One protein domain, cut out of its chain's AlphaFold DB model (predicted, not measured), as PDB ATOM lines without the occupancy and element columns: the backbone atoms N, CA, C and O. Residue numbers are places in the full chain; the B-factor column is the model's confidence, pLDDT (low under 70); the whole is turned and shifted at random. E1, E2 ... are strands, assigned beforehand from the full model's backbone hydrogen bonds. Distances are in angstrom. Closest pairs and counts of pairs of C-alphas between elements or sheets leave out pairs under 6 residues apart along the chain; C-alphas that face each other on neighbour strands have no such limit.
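Overview. This is residues 287 to 422 of the 423 residues of an uncharacterized protein of Coprococcus catus (UniProt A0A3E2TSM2). The model is an elongated body with a half-open barrel in its middle: the sheet of E4, E5, E1, E8 and E9 is curled, and it stays open between its edge strands E4 and E9. At one end of the long axis lies a second, twisted sheet of E3, E2, E6 and E7; at the other end lies the small hairpin of E10 and E11, while a loop at residues 307 to 309 sticks out to one side. The 136 printed residues hold no named helix and twelve named strands, E1 to E12 in turn along the chain; the class is all strand, though 61 of the 136 residues, under half, are in named strands. The three sheets, in the orders E4 - E5 - E1 - E8 - E9, E3 - E2 - E6 - E7 and E10 - E11, are antiparallel throughout. The whole is only just compact, close to loose, with a radius of gyration of the C-alphas of 16.8 A, and spans 52 by 30 by 30 A.

Along the chain. Start at Lys 287 and go on to C-alpha 291 at (0.375, 26.206, -28.728), where E1, residues 291 to 299, sets out for 24.3 A. After the link of residues 300 to 311 look for E2, residues 312 to 318 and 19.7 A long, and E3, residues 321 to 325 and 12.4 A. Next come E4, residues 329 to 332, E5, residues 336 to 340 and 13.3 A, E6, residues 349 to 351, and E7, residues 358 to 360. Find C-alpha 364 at (-8.700, 32.115, -17.063); from there E8, residues 364 to 372, covers 22.8 A and bends by 59 degrees at residue 368. E9, residues 379 to 382, E10, residues 385 to 389 and 11.1 A, and E11, residues 392 to 395, follow. E12, residues 408 to 410, ends at C-alpha 410, (9.826, 25.051, -31.925).

Arrangement. Begin with the five-strand sheet, strongly twisted, and curled by 190 degrees from edge to edge. E4 and E5 form a hairpin, with N 330 and O 338 2.9 A apart, within hydrogen-bond range. E5 and E1 are antiparallel at 129 degrees, with N 298 and O 337 at 2.9 A. E1 and E8 are antiparallel at 134 degrees, with N 293 and O 367 at 3.0 A. The pairing of E8 is staggered: residues 364 to 369 pair with E1, and 369 to 372 with E9. E8 and E9 form a hairpin, with N 370 and O 381 at 2.9 A. The closest C-alphas of the edge strands E4 and E9, those of Tyr 330 and Leu 382, are 7.6 A apart. In the second sheet, check the hairpin of E2 and E3 at N 316 and O 323, 2.8 A, then E2 and E6 at N 317 and O 349, 2.8 A, and the hairpin of E6 and E7 at N 350 and O 359, 2.8 A. E2 and E4 are only just apart, their closest C-alphas 8.0 A from each other. E9 runs on into E10 across a break of 2 residues, at 93 degrees. E10 and E11 form a hairpin, with N 394 and O 387 at 2.9 A. E12 pairs with no named strand; the closest C-alphas of E8 and E12, those of Asn 372 and Ile 409, are 4.4 A apart.

Size, cuts and confidence. The two C-alphas farthest apart, those of Asp 320 and Gly 390, are 54.9 A from each other. The printed part has no cut. The links E1 to E2 and E11 to E12 are long, with 12 residues each. The mean pLDDT of the printed part is 91.5, and no printed residue is under 70.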
ATOM      1  N   LYS A 287       1.912  26.474 -38.707       96.12
ATOM      2  CA  LYS A 287       0.764  26.185 -37.823       96.12
ATOM      3  C   LYS A 287       1.087  25.128 -36.768       96.12
ATOM      4  O   LYS A 287       0.584  25.193 -35.652       96.12
ATOM      5  N   SER A 288       1.970  24.183 -37.093       95.50
ATOM      6  CA  SER A 288       2.420  23.133 -36.172       95.50
ATOM      7  C   SER A 288       3.175  23.662 -34.947       95.50
ATOM      8  O   SER A 288       3.281  22.945 -33.954       95.50
ATOM      9  N   SER A 289       3.701  24.891 -34.995       96.44
ATOM     10  CA  SER A 289       4.414  25.519 -33.872       96.44
ATOM     11  C   SER A 289       3.476  26.106 -32.812       96.44
ATOM     12  O   SER A 289       3.901  26.344 -31.680       96.44
ATOM     13  N   ILE A 290       2.205  26.323 -33.170       97.25
ATOM     14  CA  ILE A 290       1.241  27.058 -32.354       97.25
ATOM     15  C   ILE A 290       0.777  26.198 -31.180       97.25
ATOM     16  O   ILE A 290       0.320  25.066 -31.343       97.25
ATOM     17  N   VAL A 291       0.856  26.777 -29.987       96.69
ATOM     18  CA  VAL A 291       0.375  26.206 -28.728       96.69
ATOM     19  C   VAL A 291      -0.633  27.143 -28.073       96.69
ATOM     20  O   VAL A 291      -0.733  28.321 -28.416       96.69
ATOM     21  N   SER A 292      -1.383  26.612 -27.113       95.88
ATOM     22  CA  SER A 292      -2.331  27.372 -26.303       95.88
ATOM     23  C   SER A 292      -1.936  27.263 -24.834       95.88
ATOM     24  O   SER A 292      -1.683  26.155 -24.355       95.88
ATOM     25  N   LYS A 293      -1.908  28.390 -24.120       94.31
ATOM     26  CA  LYS A 293      -1.607  28.463 -22.683       94.31
ATOM     27  C   LYS A 293      -2.684  29.282 -21.976       94.31
ATOM     28  O   LYS A 293      -3.135  30.292 -22.509       94.31
ATOM     29  N   ASN A 294      -3.112  28.830 -20.800       95.38
ATOM     30  CA  ASN A 294      -4.079  29.560 -19.984       95.38
ATOM     31  C   ASN A 294      -3.374  30.656 -19.183       95.38
ATOM     32  O   ASN A 294      -2.324  30.410 -18.591       95.38
ATOM     33  N   PHE A 295      -3.993  31.830 -19.146       96.56
ATOM     34  CA  PHE A 295      -3.584  32.984 -18.352       96.56
ATOM     35  C   PHE A 295      -4.737  33.398 -17.447       96.56
ATOM     36  O   PHE A 295      -5.898  33.261 -17.836       96.56
ATOM     37  N   TYR A 296      -4.438  33.938 -16.268       97.38
ATOM     38  CA  TYR A 296      -5.450  34.627 -15.479       97.38
ATOM     39  C   TYR A 296      -5.884  35.897 -16.193       97.38
ATOM     40  O   TYR A 296      -5.048  36.706 -16.605       97.38
ATOM     41  N   ARG A 297      -7.200  36.066 -16.315       96.25
ATOM     42  CA  ARG A 297      -7.824  37.253 -16.890       96.25
ATOM     43  C   ARG A 297      -8.233  38.181 -15.755       96.25
ATOM     44  O   ARG A 297      -9.253  37.965 -15.108       96.25
ATOM     45  N   ILE A 298      -7.424  39.202 -15.508       96.50
ATOM     46  CA  ILE A 298      -7.602  40.130 -14.388       96.50
ATOM     47  C   ILE A 298      -8.129  41.462 -14.937       96.50
ATOM     48  O   ILE A 298      -7.622  41.921 -15.957       96.50
ATOM     49  N   PRO A 299      -9.139  42.108 -14.325       96.19
ATOM     50  CA  PRO A 299      -9.604  43.410 -14.796       96.19
ATOM     51  C   PRO A 299      -8.486  44.464 -14.750       96.19
ATOM     52  O   PRO A 299      -7.810  44.621 -13.730       96.19
ATOM     53  N   ALA A 300      -8.314  45.213 -15.841       94.31
ATOM     54  CA  ALA A 300      -7.225  46.180 -16.017       94.31
ATOM     55  C   ALA A 300      -7.237  47.293 -14.955       94.31
ATOM     56  O   ALA A 300      -6.189  47.808 -14.585       94.31
ATOM     57  N   ASP A 301      -8.410  47.602 -14.403       94.81
ATOM     58  CA  ASP A 301      -8.630  48.563 -13.320       94.81
ATOM     59  C   ASP A 301      -7.917  48.226 -11.992       94.81
ATOM     60  O   ASP A 301      -7.858  49.073 -11.097       94.81
ATOM     61  N   TYR A 302      -7.420  46.996 -11.824       94.31
ATOM     62  CA  TYR A 302      -6.617  46.584 -10.663       94.31
ATOM     63  C   TYR A 302      -5.113  46.748 -10.897       94.31
ATOM     64  O   TYR A 302      -4.336  46.635  -9.947       94.31
ATOM     65  N   LEU A 303      -4.699  46.985 -12.144       93.25
ATOM     66  CA  LEU A 303      -3.303  47.174 -12.493       93.25
ATOM     67  C   LEU A 303      -2.830  48.554 -12.040       93.25
ATOM     68  O   LEU A 303      -3.450  49.570 -12.350       93.25
ATOM     69  N   GLN A 304      -1.693  48.588 -11.356       90.38
ATOM     70  CA  GLN A 304      -1.031  49.819 -10.954       90.38
ATOM     71  C   GLN A 304       0.353  49.886 -11.586       90.38
ATOM     72  O   GLN A 304       1.092  48.904 -11.574       90.38
ATOM     73  N   THR A 305       0.723  51.066 -12.072       87.12
ATOM     74  CA  THR A 305       2.093  51.371 -12.486       87.12
ATOM     75  C   THR A 305       2.729  52.280 -11.440       87.12
ATOM     76  O   THR A 305       2.156  53.305 -11.065       87.12
ATOM     77  N   GLU A 306       3.894  51.890 -10.929       80.56
ATOM     78  CA  GLU A 306       4.700  52.728 -10.040       80.56
ATOM     79  C   GLU A 306       5.382  53.839 -10.857       80.56
ATOM     80  O   GLU A 306       6.123  53.561 -11.802       80.56
ATOM     81  N   GLU A 307       5.155  55.106 -10.497       73.62
ATOM     82  CA  GLU A 307       5.660  56.263 -11.258       73.62
ATOM     83  C   GLU A 307       7.198  56.345 -11.298       73.62
ATOM     84  O   GLU A 307       7.765  56.804 -12.288       73.62
ATOM     85  N   GLU A 308       7.890  55.888 -10.247       70.88
ATOM     86  CA  GLU A 308       9.356  55.972 -10.155       70.88
ATOM     87  C   GLU A 308      10.085  54.861 -10.925       70.88
ATOM     88  O   GLU A 308      11.156  55.103 -11.483       70.88
ATOM     89  N   SER A 309       9.529  53.647 -10.961       72.94
ATOM     90  CA  SER A 309      10.158  52.464 -11.568       72.94
ATOM     91  C   SER A 309       9.608  52.140 -12.961       72.94
ATOM     92  O   SER A 309      10.250  51.404 -13.708       72.94
ATOM     93  N   SER A 310       8.450  52.703 -13.335       75.38
ATOM     94  CA  SER A 310       7.664  52.297 -14.515       75.38
ATOM     95  C   SER A 310       7.299  50.806 -14.517       75.38
ATOM     96  O   SER A 310       6.979  50.241 -15.563       75.38
ATOM     97  N   GLU A 311       7.343  50.158 -13.352       81.31
ATOM     98  CA  GLU A 311       6.960  48.761 -13.190       81.31
ATOM     99  C   GLU A 311       5.460  48.663 -12.907       81.31
ATOM    100  O   GLU A 311       4.906  49.418 -12.102       81.31
ATOM    101  N   SER A 312       4.806  47.716 -13.575       88.75
ATOM    102  CA  SER A 312       3.375  47.457 -13.438       88.75
ATOM    103  C   SER A 312       3.132  46.208 -12.589       88.75
ATOM    104  O   SER A 312       3.846  45.213 -12.717       88.75
ATOM    105  N   GLY A 313       2.126  46.252 -11.720       93.00
ATOM    106  CA  GLY A 313       1.810  45.176 -10.785       93.00
ATOM    107  C   GLY A 313       0.439  45.336 -10.133       93.00
ATOM    108  O   GLY A 313      -0.374  46.162 -10.549       93.00
ATOM    109  N   PHE A 314       0.180  44.538  -9.100       94.56
ATOM    110  CA  PHE A 314      -1.100  44.493  -8.391       94.56
ATOM    111  C   PHE A 314      -0.888  44.554  -6.880       94.56
ATOM    112  O   PHE A 314       0.132  44.099  -6.369       94.56
ATOM    113  N   TYR A 315      -1.874  45.063  -6.145       93.38
ATOM    114  CA  TYR A 315      -1.894  44.966  -4.686       93.38
ATOM    115  C   TYR A 315      -2.660  43.715  -4.256       93.38
ATOM    116  O   TYR A 315      -3.875  43.647  -4.442       93.38
ATOM    117  N   SER A 316      -1.968  42.735  -3.678       93.00
ATOM    118  CA  SER A 316      -2.584  41.553  -3.064       93.00
ATOM    119  C   SER A 316      -2.867  41.783  -1.583       93.00
ATOM    120  O   SER A 316      -2.080  42.440  -0.900       93.00
ATOM    121  N   VAL A 317      -3.952  41.199  -1.079       92.06
ATOM    122  CA  VAL A 317      -4.338  41.230   0.336       92.06
ATOM    123  C   VAL A 317      -4.149  39.845   0.952       92.06
ATOM    124  O   VAL A 317      -4.759  38.882   0.488       92.06
ATOM    125  N   ASP A 318      -3.346  39.757   2.012       85.94
ATOM    126  CA  ASP A 318      -3.178  38.552   2.836       85.94
ATOM    127  C   ASP A 318      -3.216  38.932   4.327       85.94
ATOM    128  O   ASP A 318      -2.444  39.776   4.769       85.94
ATOM    129  N   ASN A 319      -4.136  38.348   5.104       79.31
ATOM    130  CA  ASN A 319      -4.330  38.620   6.542       79.31
ATOM    131  C   ASN A 319      -4.312  40.122   6.929       79.31
ATOM    132  O   ASN A 319      -3.638  40.510   7.881       79.31
ATOM    133  N   ASP A 320      -5.056  40.958   6.196       78.62
ATOM    134  CA  ASP A 320      -5.122  42.431   6.328       78.62
ATOM    135  C   ASP A 320      -3.834  43.206   5.961       78.62
ATOM    136  O   ASP A 320      -3.821  44.440   6.003       78.62
ATOM    137  N   GLU A 321      -2.774  42.527   5.516       86.44
ATOM    138  CA  GLU A 321      -1.588  43.159   4.936       86.44
ATOM    139  C   GLU A 321      -1.737  43.305   3.417       86.44
ATOM    140  O   GLU A 321      -2.174  42.397   2.710       86.44
ATOM    141  N   THR A 322      -1.381  44.486   2.903       89.81
ATOM    142  CA  THR A 322      -1.382  44.775   1.464       89.81
ATOM    143  C   THR A 322       0.046  44.729   0.935       89.81
ATOM    144  O   THR A 322       0.900  45.489   1.391       89.81
ATOM    145  N   VAL A 323       0.299  43.863  -0.044       91.81
ATOM    146  CA  VAL A 323       1.620  43.652  -0.654       91.81
ATOM    147  C   VAL A 323       1.542  43.955  -2.146       91.81
ATOM    148  O   VAL A 323       0.601  43.537  -2.815       91.81
ATOM    149  N   PHE A 324       2.524  44.685  -2.679       91.12
ATOM    150  CA  PHE A 324       2.622  44.923  -4.117       91.12
ATOM    151  C   PHE A 324       3.362  43.768  -4.797       91.12
ATOM    152  O   PHE A 324       4.529  43.508  -4.496       91.12
ATOM    153  N   ILE A 325       2.680  43.076  -5.704       92.44
ATOM    154  CA  ILE A 325       3.210  41.956  -6.482       92.44
ATOM    155  C   ILE A 325       3.409  42.377  -7.938       92.44
ATOM    156  O   ILE A 325       2.602  43.116  -8.500       92.44
ATOM    157  N   LYS A 326       4.494  41.899  -8.552       91.69
ATOM    158  CA  LYS A 326       4.951  42.319  -9.886       91.69
ATOM    159  C   LYS A 326       5.027  41.115 -10.837       91.69
ATOM    160  O   LYS A 326       6.132  40.680 -11.165       91.69
ATOM    161  N   PRO A 327       3.887  40.503 -11.205       91.25
ATOM    162  CA  PRO A 327       3.893  39.398 -12.158       91.25
ATOM    163  C   PRO A 327       4.216  39.891 -13.574       91.25
ATOM    164  O   PRO A 327       4.091  41.083 -13.873       91.25
ATOM    165  N   VAL A 328       4.569  38.978 -14.479       88.38
ATOM    166  CA  VAL A 328       4.740  39.332 -15.891       88.38
ATOM    167  C   VAL A 328       3.367  39.487 -16.546       88.38
ATOM    168  O   VAL A 328       2.551  38.564 -16.559       88.38
ATOM    169  N   ILE A 329       3.113  40.662 -17.122       90.44
ATOM    170  CA  ILE A 329       1.889  40.948 -17.877       90.44
ATOM    171  C   ILE A 329       2.166  40.623 -19.340       90.44
ATOM    172  O   ILE A 329       2.915  41.336 -20.001       90.44
ATOM    173  N   TYR A 330       1.577  39.541 -19.837       90.88
ATOM    174  CA  TYR A 330       1.812  39.070 -21.203       90.88
ATOM    175  C   TYR A 330       1.024  39.878 -22.232       90.88
ATOM    176  O   TYR A 330       1.532  40.170 -23.306       90.88
ATOM    177  N   ALA A 331      -0.211  40.251 -21.905       90.56
ATOM    178  CA  ALA A 331      -1.053  41.074 -22.761       90.56
ATOM    179  C   ALA A 331      -1.950  41.980 -21.918       90.56
ATOM    180  O   ALA A 331      -2.301  41.655 -20.780       90.56
ATOM    181  N   GLN A 332      -2.357  43.102 -22.502       90.38
ATOM    182  CA  GLN A 332      -3.294  44.034 -21.895       90.38
ATOM    183  C   GLN A 332      -4.196  44.634 -22.973       90.38
ATOM    184  O   GLN A 332      -3.735  45.052 -24.032       90.38
ATOM    185  N   ASN A 333      -5.492  44.708 -22.688       89.50
ATOM    186  CA  ASN A 333      -6.442  45.512 -23.446       89.50
ATOM    187  C   ASN A 333      -7.115  46.528 -22.505       89.50
ATOM    188  O   ASN A 333      -6.679  46.734 -21.372       89.50
ATOM    189  N   LYS A 334      -8.159  47.217 -22.978       90.19
ATOM    190  CA  LYS A 334      -8.849  48.242 -22.174       90.19
ATOM    191  C   LYS A 334      -9.587  47.679 -20.957       90.19
ATOM    192  O   LYS A 334      -9.854  48.435 -20.033       90.19
ATOM    193  N   GLU A 335      -9.947  46.401 -20.979       94.06
ATOM    194  CA  GLU A 335     -10.790  45.766 -19.964       94.06
ATOM    195  C   GLU A 335      -9.992  44.835 -19.047       94.06
ATOM    196  O   GLU A 335     -10.260  44.787 -17.848       94.06
ATOM    197  N   TYR A 336      -8.997  44.125 -19.584       95.31
ATOM    198  CA  TYR A 336      -8.277  43.065 -18.884       95.31
ATOM    199  C   TYR A 336      -6.770  43.086 -19.142       95.31
ATOM    200  O   TYR A 336      -6.288  43.522 -20.190       95.31
ATOM    201  N   CYS A 337      -6.035  42.536 -18.184       94.56
ATOM    202  CA  CYS A 337      -4.643  42.134 -18.286       94.56
ATOM    203  C   CYS A 337      -4.523  40.614 -18.105       94.56
ATOM    204  O   CYS A 337      -5.296  39.984 -17.377       94.56
ATOM    205  N   TYR A 338      -3.547  40.033 -18.797       95.12
ATOM    206  CA  TYR A 338      -3.325  38.595 -18.864       95.12
ATOM    207  C   TYR A 338      -2.002  38.244 -18.198       95.12
ATOM    208  O   TYR A 338      -0.935  38.690 -18.632       95.12
ATOM    209  N   VAL A 339      -2.092  37.448 -17.137       94.19
ATOM    210  CA  VAL A 339      -0.965  37.095 -16.269       94.19
ATOM    211  C   VAL A 339      -0.795  35.585 -16.227       94.19
ATOM    212  O   VAL A 339      -1.776  34.841 -16.222       94.19
ATOM    213  N   ASP A 340       0.453  35.123 -16.239       92.38
ATOM    214  CA  ASP A 340       0.762  33.698 -16.175       92.38
ATOM    215  C   ASP A 340       0.225  33.083 -14.877       92.38
ATOM    216  O   ASP A 340       0.442  33.615 -13.786       92.38
ATOM    217  N   CYS A 341      -0.442  31.933 -14.977       91.38
ATOM    218  CA  CYS A 341      -0.920  31.215 -13.801       91.38
ATOM    219  C   CYS A 341       0.217  30.706 -12.897       91.38
ATOM    220  O   CYS A 341      -0.038  30.316 -11.760       91.38
ATOM    221  N   ALA A 342       1.463  30.683 -13.382       89.88
ATOM    222  CA  ALA A 342       2.637  30.379 -12.569       89.88
ATOM    223  C   ALA A 342       3.107  31.559 -11.692       89.88
ATOM    224  O   ALA A 342       3.761  31.322 -10.676       89.88
ATOM    225  N   ASP A 343       2.771  32.801 -12.057       89.69
ATOM    226  CA  ASP A 343       3.264  34.007 -11.373       89.69
ATOM    227  C   ASP A 343       2.399  34.403 -10.167       89.69
ATOM    228  O   ASP A 343       2.878  35.075  -9.251       89.69
ATOM    229  N   ILE A 344       1.122  34.002 -10.149       91.06
ATOM    230  CA  ILE A 344       0.176  34.288  -9.062       91.06
ATOM    231  C   ILE A 344      -0.628  33.035  -8.720       91.06
ATOM    232  O   ILE A 344      -1.080  32.322  -9.604       91.06
ATOM    233  N   ALA A 345      -0.850  32.774  -7.431       91.44
ATOM    234  CA  ALA A 345      -1.682  31.658  -6.992       91.44
ATOM    235  C   ALA A 345      -3.184  31.933  -7.198       91.44
ATOM    236  O   ALA A 345      -3.674  33.030  -6.912       91.44
ATOM    237  N   GLU A 346      -3.933  30.908  -7.612       93.56
ATOM    238  CA  GLU A 346      -5.399  30.945  -7.641       93.56
ATOM    239  C   GLU A 346      -5.973  31.313  -6.264       93.56
ATOM    240  O   GLU A 346      -5.466  30.877  -5.229       93.56
ATOM    241  N   GLY A 347      -7.039  32.115  -6.238       93.56
ATOM    242  CA  GLY A 347      -7.659  32.575  -4.998       93.56
ATOM    243  C   GLY A 347      -6.978  33.788  -4.358       93.56
ATOM    244  O   GLY A 347      -7.506  34.317  -3.379       93.56
ATOM    245  N   THR A 348      -5.861  34.274  -4.911       93.88
ATOM    246  CA  THR A 348      -5.256  35.545  -4.484       93.88
ATOM    247  C   THR A 348      -6.279  36.673  -4.617       93.88
ATOM    248  O   THR A 348      -6.911  36.840  -5.665       93.88
ATOM    249  N   VAL A 349      -6.451  37.449  -3.545       95.44
ATOM    250  CA  VAL A 349      -7.378  38.582  -3.502       95.44
ATOM    251  C   VAL A 349      -6.615  39.855  -3.832       95.44
ATOM    252  O   VAL A 349      -5.700  40.244  -3.111       95.44
ATOM    253  N   LEU A 350      -6.998  40.507  -4.921       95.12
ATOM    254  CA  LEU A 350      -6.470  41.798  -5.328       95.12
ATOM    255  C   LEU A 350      -7.331  42.929  -4.778       95.12
ATOM    256  O   LEU A 350      -8.554  42.806  -4.711       95.12
ATOM    257  N   LYS A 351      -6.696  44.050  -4.439       93.75
ATOM    258  CA  LYS A 351      -7.361  45.294  -4.052       93.75
ATOM    259  C   LYS A 351      -7.237  46.329  -5.164       93.75
ATOM    260  O   LYS A 351      -6.156  46.535  -5.714       93.75
ATOM    261  N   LYS A 352      -8.346  46.999  -5.473       92.94
ATOM    262  CA  LYS A 352      -8.376  48.078  -6.460       92.94
ATOM    263  C   LYS A 352      -7.639  49.311  -5.909       92.94
ATOM    264  O   LYS A 352      -7.929  49.716  -4.787       92.94
ATOM    265  N   PRO A 353      -6.742  49.971  -6.661       86.19
ATOM    266  CA  PRO A 353      -6.020  51.146  -6.154       86.19
ATOM    267  C   PRO A 353      -6.935  52.327  -5.788       86.19
ATOM    268  O   PRO A 353      -6.648  53.090  -4.868       86.19
ATOM    269  N   SER A 354      -8.049  52.480  -6.506       84.38
ATOM    270  CA  SER A 354      -8.948  53.631  -6.386       84.38
ATOM    271  C   SER A 354     -10.096  53.452  -5.383       84.38
ATOM    272  O   SER A 354     -10.903  54.369  -5.232       84.38
ATOM    273  N   SER A 355     -10.247  52.277  -4.757       88.94
ATOM    274  CA  SER A 355     -11.380  51.972  -3.867       88.94
ATOM    275  C   SER A 355     -11.088  50.793  -2.929       88.94
ATOM    276  O   SER A 355     -10.031  50.178  -3.004       88.94
ATOM    277  N   ASP A 356     -12.038  50.435  -2.065       85.88
ATOM    278  CA  ASP A 356     -11.951  49.219  -1.240       85.88
ATOM    279  C   ASP A 356     -12.517  47.964  -1.934       85.88
ATOM    280  O   ASP A 356     -12.687  46.925  -1.298       85.88
ATOM    281  N   GLU A 357     -12.808  48.036  -3.238       92.69
ATOM    282  CA  GLU A 357     -13.237  46.877  -4.022       92.69
ATOM    283  C   GLU A 357     -12.116  45.842  -4.156       92.69
ATOM    284  O   GLU A 357     -10.946  46.170  -4.389       92.69
ATOM    285  N   THR A 358     -12.490  44.567  -4.061       93.81
ATOM    286  CA  THR A 358     -11.572  43.436  -4.184       93.81
ATOM    287  C   THR A 358     -11.973  42.503  -5.320       93.81
ATOM    288  O   THR A 358     -13.142  42.423  -5.692       93.81
ATOM    289  N   TYR A 359     -10.990  41.813  -5.890       94.69
ATOM    290  CA  TYR A 359     -11.182  40.818  -6.941       94.69
ATOM    291  C   TYR A 359     -10.390  39.560  -6.599       94.69
ATOM    292  O   TYR A 359      -9.184  39.625  -6.377       94.69
ATOM    293  N   THR A 360     -11.058  38.413  -6.551       95.94
ATOM    294  CA  THR A 360     -10.400  37.121  -6.333       95.94
ATOM    295  C   THR A 360     -10.033  36.502  -7.675       95.94
ATOM    296  O   THR A 360     -10.902  36.275  -8.514       95.94
ATOM    297  N   ILE A 361      -8.750  36.206  -7.865       95.12
ATOM    298  CA  ILE A 361      -8.236  35.596  -9.094       95.12
ATOM    299  C   ILE A 361      -8.762  34.164  -9.243       95.12
ATOM    300  O   ILE A 361      -8.672  33.363  -8.312       95.12
ATOM    301  N   GLY A 362      -9.258  33.839 -10.438       91.94
ATOM    302  CA  GLY A 362      -9.713  32.489 -10.782       91.94
ATOM    303  C   GLY A 362     -10.189  32.337 -12.227       91.94
ATOM    304  O   GLY A 362     -10.069  31.257 -12.801       91.94
ATOM    305  N   GLU A 363     -10.677  33.408 -12.861       95.12
ATOM    306  CA  GLU A 363     -11.027  33.356 -14.284       95.12
ATOM    307  C   GLU A 363      -9.774  33.253 -15.158       95.12
ATOM    308  O   GLU A 363      -8.810  34.001 -14.983       95.12
ATOM    309  N   THR A 364      -9.801  32.330 -16.121       95.88
ATOM    310  CA  THR A 364      -8.700  32.115 -17.063       95.88
ATOM    311  C   THR A 364      -9.164  32.217 -18.508       95.88
ATOM    312  O   THR A 364     -10.318  31.939 -18.830       95.88
ATOM    313  N   GLU A 365      -8.241  32.601 -19.383       96.19
ATOM    314  CA  GLU A 365      -8.430  32.640 -20.828       96.19
ATOM    315  C   GLU A 365      -7.231  31.991 -21.525       96.19
ATOM    316  O   GLU A 365      -6.082  32.154 -21.108       96.19
ATOM    317  N   ALA A 366      -7.505  31.222 -22.575       95.62
ATOM    318  CA  ALA A 366      -6.483  30.534 -23.346       95.62
ATOM    319  C   ALA A 366      -5.945  31.461 -24.444       95.62
ATOM    320  O   ALA A 366      -6.668  31.794 -25.381       95.62
ATOM    321  N   LEU A 367      -4.672  31.843 -24.349       95.50
ATOM    322  CA  LEU A 367      -3.990  32.637 -25.371       95.50
ATOM    323  C   LEU A 367      -3.115  31.744 -26.254       95.50
ATOM    324  O   LEU A 367      -2.505  30.775 -25.786       95.50
ATOM    325  N   LYS A 368      -3.049  32.086 -27.545       96.81
ATOM    326  CA  LYS A 368      -2.190  31.407 -28.520       96.81
ATOM    327  C   LYS A 368      -0.770  31.963 -28.465       96.81
ATOM    328  O   LYS A 368      -0.557  33.165 -28.308       96.81
ATOM    329  N   GLY A 369       0.202  31.082 -28.642       96.75
ATOM    330  CA  GLY A 369       1.611  31.440 -28.678       96.75
ATOM    331  C   GLY A 369       2.464  30.374 -29.345       96.75
ATOM    332  O   GLY A 369       1.957  29.388 -29.877       96.75
ATOM    333  N   VAL A 370       3.773  30.567 -29.282       97.31
ATOM    334  CA  VAL A 370       4.793  29.596 -29.695       97.31
ATOM    335  C   VAL A 370       5.896  29.534 -28.644       97.31
ATOM    336  O   VAL A 370       6.047  30.444 -27.828       97.31
ATOM    337  N   TYR A 371       6.702  28.476 -28.680       97.00
ATOM    338  CA  TYR A 371       7.895  28.377 -27.844       97.00
ATOM    339  C   TYR A 371       9.126  28.888 -28.590       97.00
ATOM    340  O   TYR A 371       9.621  28.223 -29.500       97.00
ATOM    341  N   ASN A 372       9.623  30.054 -28.183       95.81
ATOM    342  CA  ASN A 372      10.913  30.606 -28.591       95.81
ATOM    343  C   ASN A 372      12.053  29.894 -27.853       95.81
ATOM    344  O   ASN A 372      11.920  29.594 -26.670       95.81
ATOM    345  N   ILE A 373      13.174  29.647 -28.531       95.12
ATOM    346  CA  ILE A 373      14.316  28.906 -27.974       95.12
ATOM    347  C   ILE A 373      15.651  29.646 -28.072       95.12
ATOM    348  O   ILE A 373      16.695  29.060 -27.786       95.12
ATOM    349  N   ASN A 374      15.653  30.941 -28.405       92.50
ATOM    350  CA  ASN A 374      16.885  31.722 -28.589       92.50
ATOM    351  C   ASN A 374      17.790  31.713 -27.346       92.50
ATOM    352  O   ASN A 374      19.005  31.865 -27.445       92.50
ATOM    353  N   LYS A 375      17.195  31.550 -26.158       90.62
ATOM    354  CA  LYS A 375      17.906  31.508 -24.872       90.62
ATOM    355  C   LYS A 375      18.336  30.097 -24.444       90.62
ATOM    356  O   LYS A 375      18.803  29.930 -23.322       90.62
ATOM    357  N   GLY A 376      18.176  29.090 -25.304       88.50
ATOM    358  CA  GLY A 376      18.512  27.693 -25.003       88.50
ATOM    359  C   GLY A 376      17.464  26.950 -24.166       88.50
ATOM    360  O   GLY A 376      17.726  25.847 -23.698       88.50
ATOM    361  N   TYR A 377      16.279  27.525 -23.964       91.56
ATOM    362  CA  TYR A 377      15.126  26.878 -23.333       91.56
ATOM    363  C   TYR A 377      13.828  27.386 -23.968       91.56
ATOM    364  O   TYR A 377      13.810  28.488 -24.515       91.56
ATOM    365  N   ALA A 378      12.759  26.595 -23.895       93.62
ATOM    366  CA  ALA A 378      11.448  26.941 -24.435       93.62
ATOM    367  C   ALA A 378      10.783  28.065 -23.622       93.62
ATOM    368  O   ALA A 378      10.402  27.871 -22.470       93.62
ATOM    369  N   MET A 379      10.612  29.234 -24.227       94.19
ATOM    370  CA  MET A 379       9.948  30.401 -23.649       94.19
ATOM    371  C   MET A 379       8.671  30.696 -24.424       94.19
ATOM    372  O   MET A 379       8.722  30.880 -25.642       94.19
ATOM    373  N   PHE A 380       7.531  30.760 -23.739       95.00
ATOM    374  CA  PHE A 380       6.271  31.100 -24.389       95.00
ATOM    375  C   PHE A 380       6.291  32.559 -24.876       95.00
ATOM    376  O   PHE A 380       6.632  33.480 -24.131       95.00
ATOM    377  N   ARG A 381       5.922  32.763 -26.139       95.56
ATOM    378  CA  ARG A 381       5.730  34.071 -26.774       95.56
ATOM    379  C   ARG A 381       4.353  34.120 -27.403       95.56
ATOM    380  O   ARG A 381       3.944  33.146 -28.031       95.56
ATOM    381  N   LEU A 382       3.653  35.238 -27.235       95.81
ATOM    382  CA  LEU A 382       2.320  35.412 -27.807       95.81
ATOM    383  C   LEU A 382       2.374  35.494 -29.332       95.81
ATOM    384  O   LEU A 382       3.375  35.897 -29.926       95.81
ATOM    385  N   ILE A 383       1.265  35.130 -29.964       96.44
ATOM    386  CA  ILE A 383       1.036  35.414 -31.376       96.44
ATOM    387  C   ILE A 383      -0.362  35.986 -31.558       96.44
ATOM    388  O   ILE A 383      -1.313  35.540 -30.915       96.44
ATOM    389  N   ASP A 384      -0.481  36.933 -32.478       94.44
ATOM    390  CA  ASP A 384      -1.758  37.394 -33.010       94.44
ATOM    391  C   ASP A 384      -1.841  36.986 -34.481       94.44
ATOM    392  O   ASP A 384      -1.001  37.393 -35.283       94.44
ATOM    393  N   ILE A 385      -2.786  36.110 -34.819       94.12
ATOM    394  CA  ILE A 385      -2.875  35.504 -36.152       94.12
ATOM    395  C   ILE A 385      -3.677  36.431 -37.061       94.12
ATOM    396  O   ILE A 385      -4.871  36.624 -36.849       94.12
ATOM    397  N   LEU A 386      -3.026  36.943 -38.105       90.69
ATOM    398  CA  LEU A 386      -3.646  37.804 -39.111       90.69
ATOM    399  C   LEU A 386      -4.306  36.982 -40.221       90.69
ATOM    400  O   LEU A 386      -5.408  37.307 -40.653       90.69
ATOM    401  N   TYR A 387      -3.641  35.914 -40.673       88.38
ATOM    402  CA  TYR A 387      -4.149  35.056 -41.743       88.38
ATOM    403  C   TYR A 387      -3.560  33.646 -41.695       88.38
ATOM    404  O   TYR A 387      -2.417  33.448 -41.282       88.38
ATOM    405  N   GLU A 388      -4.322  32.656 -42.158       88.12
ATOM    406  CA  GLU A 388      -3.944  31.243 -42.146       88.12
ATOM    407  C   GLU A 388      -4.131  30.600 -43.528       88.12
ATOM    408  O   GLU A 388      -5.247  30.543 -44.032       88.12
ATOM    409  N   TYR A 389      -3.077  30.003 -44.102       81.38
ATOM    410  CA  TYR A 389      -3.167  29.274 -45.377       81.38
ATOM    411  C   TYR A 389      -2.193  28.097 -45.448       81.38
ATOM    412  O   TYR A 389      -1.012  28.216 -45.110       81.38
ATOM    413  N   GLY A 390      -2.692  26.942 -45.899       84.38
ATOM    414  CA  GLY A 390      -1.927  25.693 -45.907       84.38
ATOM    415  C   GLY A 390      -1.351  25.382 -44.521       84.38
ATOM    416  O   GLY A 390      -2.068  25.456 -43.517       84.38
ATOM    417  N   ASP A 391      -0.049  25.099 -44.476       88.69
ATOM    418  CA  ASP A 391       0.696  24.752 -43.257       88.69
ATOM    419  C   ASP A 391       1.260  25.962 -42.491       88.69
ATOM    420  O   ASP A 391       1.913  25.792 -41.458       88.69
ATOM    421  N   TYR A 392       1.020  27.185 -42.968       92.00
ATOM    422  CA  TYR A 392       1.585  28.409 -42.401       92.00
ATOM    423  C   TYR A 392       0.503  29.417 -42.007       92.00
ATOM    424  O   TYR A 392      -0.641  29.370 -42.464       92.00
ATOM    425  N   CYS A 393       0.880  30.363 -41.160       93.50
ATOM    426  CA  CYS A 393       0.103  31.559 -40.889       93.50
ATOM    427  C   CYS A 393       1.004  32.796 -40.879       93.50
ATOM    428  O   CYS A 393       2.222  32.693 -40.706       93.50
ATOM    429  N   ILE A 394       0.385  33.953 -41.099       94.44
ATOM    430  CA  ILE A 394       0.986  35.264 -40.877       94.44
ATOM    431  C   ILE A 394       0.522  35.754 -39.513       94.44
ATOM    432  O   ILE A 394      -0.681  35.809 -39.247       94.44
ATOM    433  N   VAL A 395       1.479  36.096 -38.656       95.31
ATOM    434  CA  VAL A 395       1.232  36.693 -37.345       95.31
ATOM    435  C   VAL A 395       1.731  38.133 -37.306       95.31
ATOM    436  O   VAL A 395       2.657  38.505 -38.031       95.31
ATOM    437  N   SER A 396       1.096  38.945 -36.468       93.19
ATOM    438  CA  SER A 396       1.452  40.349 -36.276       93.19
ATOM    439  C   SER A 396       2.873  40.492 -35.725       93.19
ATOM    440  O   SER A 396       3.255  39.812 -34.775       93.19
ATOM    441  N   ASP A 397       3.646  41.421 -36.287       90.69
ATOM    442  CA  ASP A 397       4.952  41.850 -35.768       90.69
ATOM    443  C   ASP A 397       4.832  42.895 -34.640       90.69
ATOM    444  O   ASP A 397       5.837  43.363 -34.105       90.69
ATOM    445  N   LYS A 398       3.596  43.260 -34.271       90.50
ATOM    446  CA  LYS A 398       3.259  44.279 -33.261       90.50
ATOM    447  C   LYS A 398       2.679  43.687 -31.976       90.50
ATOM    448  O   LYS A 398       2.158  44.432 -31.153       90.50
ATOM    449  N   THR A 399       2.708  42.366 -31.813       91.44
ATOM    450  CA  THR A 399       2.208  41.711 -30.600       91.44
ATOM    451  C   THR A 399       3.170  41.950 -29.436       91.44
ATOM    452  O   THR A 399       4.324  41.519 -29.478       91.44
ATOM    453  N   ASP A 400       2.692  42.598 -28.371       86.50
ATOM    454  CA  ASP A 400       3.440  42.729 -27.116       86.50
ATOM    455  C   ASP A 400       3.751  41.346 -26.526       86.50
ATOM    456  O   ASP A 400       2.938  40.427 -26.598       86.50
ATOM    457  N   TYR A 401       4.966  41.168 -25.991       89.38
ATOM    458  CA  TYR A 401       5.493  39.848 -25.597       89.38
ATOM    459  C   TYR A 401       5.423  38.775 -26.703       89.38
ATOM    460  O   TYR A 401       5.507  37.572 -26.422       89.38
ATOM    461  N   GLY A 402       5.308  39.202 -27.960       92.94
ATOM    462  CA  GLY A 402       5.178  38.333 -29.112       92.94
ATOM    463  C   GLY A 402       6.497  37.811 -29.666       92.94
ATOM    464  O   GLY A 402       7.580  38.039 -29.116       92.94
ATOM    465  N   VAL A 403       6.381  37.066 -30.761       93.94
ATOM    466  CA  VAL A 403       7.526  36.602 -31.555       93.94
ATOM    467  C   VAL A 403       8.100  37.758 -32.365       93.94
ATOM    468  O   VAL A 403       7.384  38.679 -32.750       93.94
ATOM    469  N   THR A 404       9.388  37.683 -32.667       93.81
ATOM    470  CA  THR A 404      10.091  38.682 -33.469       93.81
ATOM    471  C   THR A 404      10.781  38.048 -34.671       93.81
ATOM    472  O   THR A 404      10.946  36.828 -34.756       93.81
ATOM    473  N   LEU A 405      11.163  38.880 -35.640       93.38
ATOM    474  CA  LEU A 405      11.894  38.432 -36.820       93.38
ATOM    475  C   LEU A 405      13.206  37.737 -36.412       93.38
ATOM    476  O   LEU A 405      13.952  38.256 -35.584       93.38
ATOM    477  N   TYR A 406      13.491  36.593 -37.036       93.94
ATOM    478  CA  TYR A 406      14.639  35.715 -36.766       93.94
ATOM    479  C   TYR A 406      14.613  34.970 -35.432       93.94
ATOM    480  O   TYR A 406      15.602  34.331 -35.070       93.94
ATOM    481  N   ASP A 407      13.492  34.988 -34.714       96.12
ATOM    482  CA  ASP A 407      13.320  34.086 -33.586       96.12
ATOM    483  C   ASP A 407      13.383  32.625 -34.037       96.12
ATOM    484  O   ASP A 407      12.738  32.223 -35.007       96.12
ATOM    485  N   HIS A 408      14.128  31.801 -33.305       96.00
ATOM    486  CA  HIS A 408      14.052  30.353 -33.421       96.00
ATOM    487  C   HIS A 408      12.907  29.865 -32.545       96.00
ATOM    488  O   HIS A 408      12.931  30.013 -31.320       96.00
ATOM    489  N   ILE A 409      11.895  29.282 -33.179       96.81
ATOM    490  CA  ILE A 409      10.715  28.725 -32.518       96.81
ATOM    491  C   ILE A 409      10.646  27.217 -32.733       96.81
ATOM    492  O   ILE A 409      11.129  26.692 -33.734       96.81
ATOM    493  N   ILE A 410      10.035  26.496 -31.801       95.81
ATOM    494  CA  ILE A 410       9.826  25.051 -31.925       95.81
ATOM    495  C   ILE A 410       8.880  24.761 -33.098       95.81
ATOM    496  O   ILE A 410       7.761  25.262 -33.133       95.81
ATOM    497  N   LEU A 411       9.289  23.897 -34.032       92.88
ATOM    498  CA  LEU A 411       8.496  23.570 -35.223       92.88
ATOM    499  C   LEU A 411       7.206  22.802 -34.888       92.88
ATOM    500  O   LEU A 411       6.184  23.005 -35.537       92.88
ATOM    501  N   ASN A 412       7.252  21.914 -33.890       92.56
ATOM    502  CA  ASN A 412       6.088  21.185 -33.384       92.56
ATOM    503  C   ASN A 412       5.847  21.556 -31.919       92.56
ATOM    504  O   ASN A 412       6.508  21.015 -31.028       92.56
ATOM    505  N   GLY A 413       4.893  22.448 -31.668       89.00
ATOM    506  CA  GLY A 413       4.609  22.999 -30.345       89.00
ATOM    507  C   GLY A 413       4.260  21.950 -29.283       89.00
ATOM    508  O   GLY A 413       4.510  22.164 -28.103       89.00
ATOM    509  N   SER A 414       3.769  20.775 -29.692       89.44
ATOM    510  CA  SER A 414       3.472  19.660 -28.777       89.44
ATOM    511  C   SER A 414       4.707  18.877 -28.308       89.44
ATOM    512  O   SER A 414       4.593  18.020 -27.431       89.44
ATOM    513  N   SER A 415       5.885  19.137 -28.888       87.50
ATOM    514  CA  SER A 415       7.112  18.374 -28.606       87.50
ATOM    515  C   SER A 415       7.858  18.804 -27.342       87.50
ATOM    516  O   SER A 415       8.698  18.041 -26.863       87.50
ATOM    517  N   VAL A 416       7.549  19.986 -26.798       88.62
ATOM    518  CA  VAL A 416       8.183  20.540 -25.594       88.62
ATOM    519  C   VAL A 416       7.146  21.179 -24.677       88.62
ATOM    520  O   VAL A 416       6.025  21.488 -25.091       88.62
ATOM    521  N   LYS A 417       7.533  21.401 -23.426       89.19
ATOM    522  CA  LYS A 417       6.823  22.254 -22.477       89.19
ATOM    523  C   LYS A 417       7.625  23.523 -22.226       89.19
ATOM    524  O   LYS A 417       8.823  23.593 -22.487       89.19
ATOM    525  N   GLU A 418       6.950  24.532 -21.703       88.38
ATOM    526  CA  GLU A 418       7.610  25.755 -21.273       88.38
ATOM    527  C   GLU A 418       8.700  25.475 -20.228       88.38
ATOM    528  O   GLU A 418       8.534  24.631 -19.347       88.38
ATOM    529  N   ASN A 419       9.804  26.213 -20.329       90.12
ATOM    530  CA  ASN A 419      11.031  26.089 -19.543       90.12
ATOM    531  C   ASN A 419      11.844  24.801 -19.767       90.12
ATOM    532  O   ASN A 419      12.879  24.627 -19.117       90.12
ATOM    533  N   ASP A 420      11.460  23.933 -20.709       88.94
ATOM    534  CA  ASP A 420      12.307  22.807 -21.114       88.94
ATOM    535  C   ASP A 420      13.613  23.320 -21.742       88.94
ATOM    536  O   ASP A 420      13.602  24.156 -22.649       88.94
ATOM    537  N   ILE A 421      14.754  22.809 -21.271       87.31
ATOM    538  CA  ILE A 421      16.079  23.161 -21.802       87.31
ATOM    539  C   ILE A 421      16.297  22.446 -23.140       87.31
ATOM    540  O   ILE A 421      16.118  21.230 -23.241       87.31
ATOM    541  N   ILE A 422      16.732  23.200 -24.148       83.50
ATOM    542  CA  ILE A 422      16.997  22.711 -25.502       83.50
ATOM    543  C   ILE A 422      18.503  22.442 -25.636       83.50
ATOM    544  O   ILE A 422      19.310  23.342 -25.408       83.50
TER     545      ILE A 422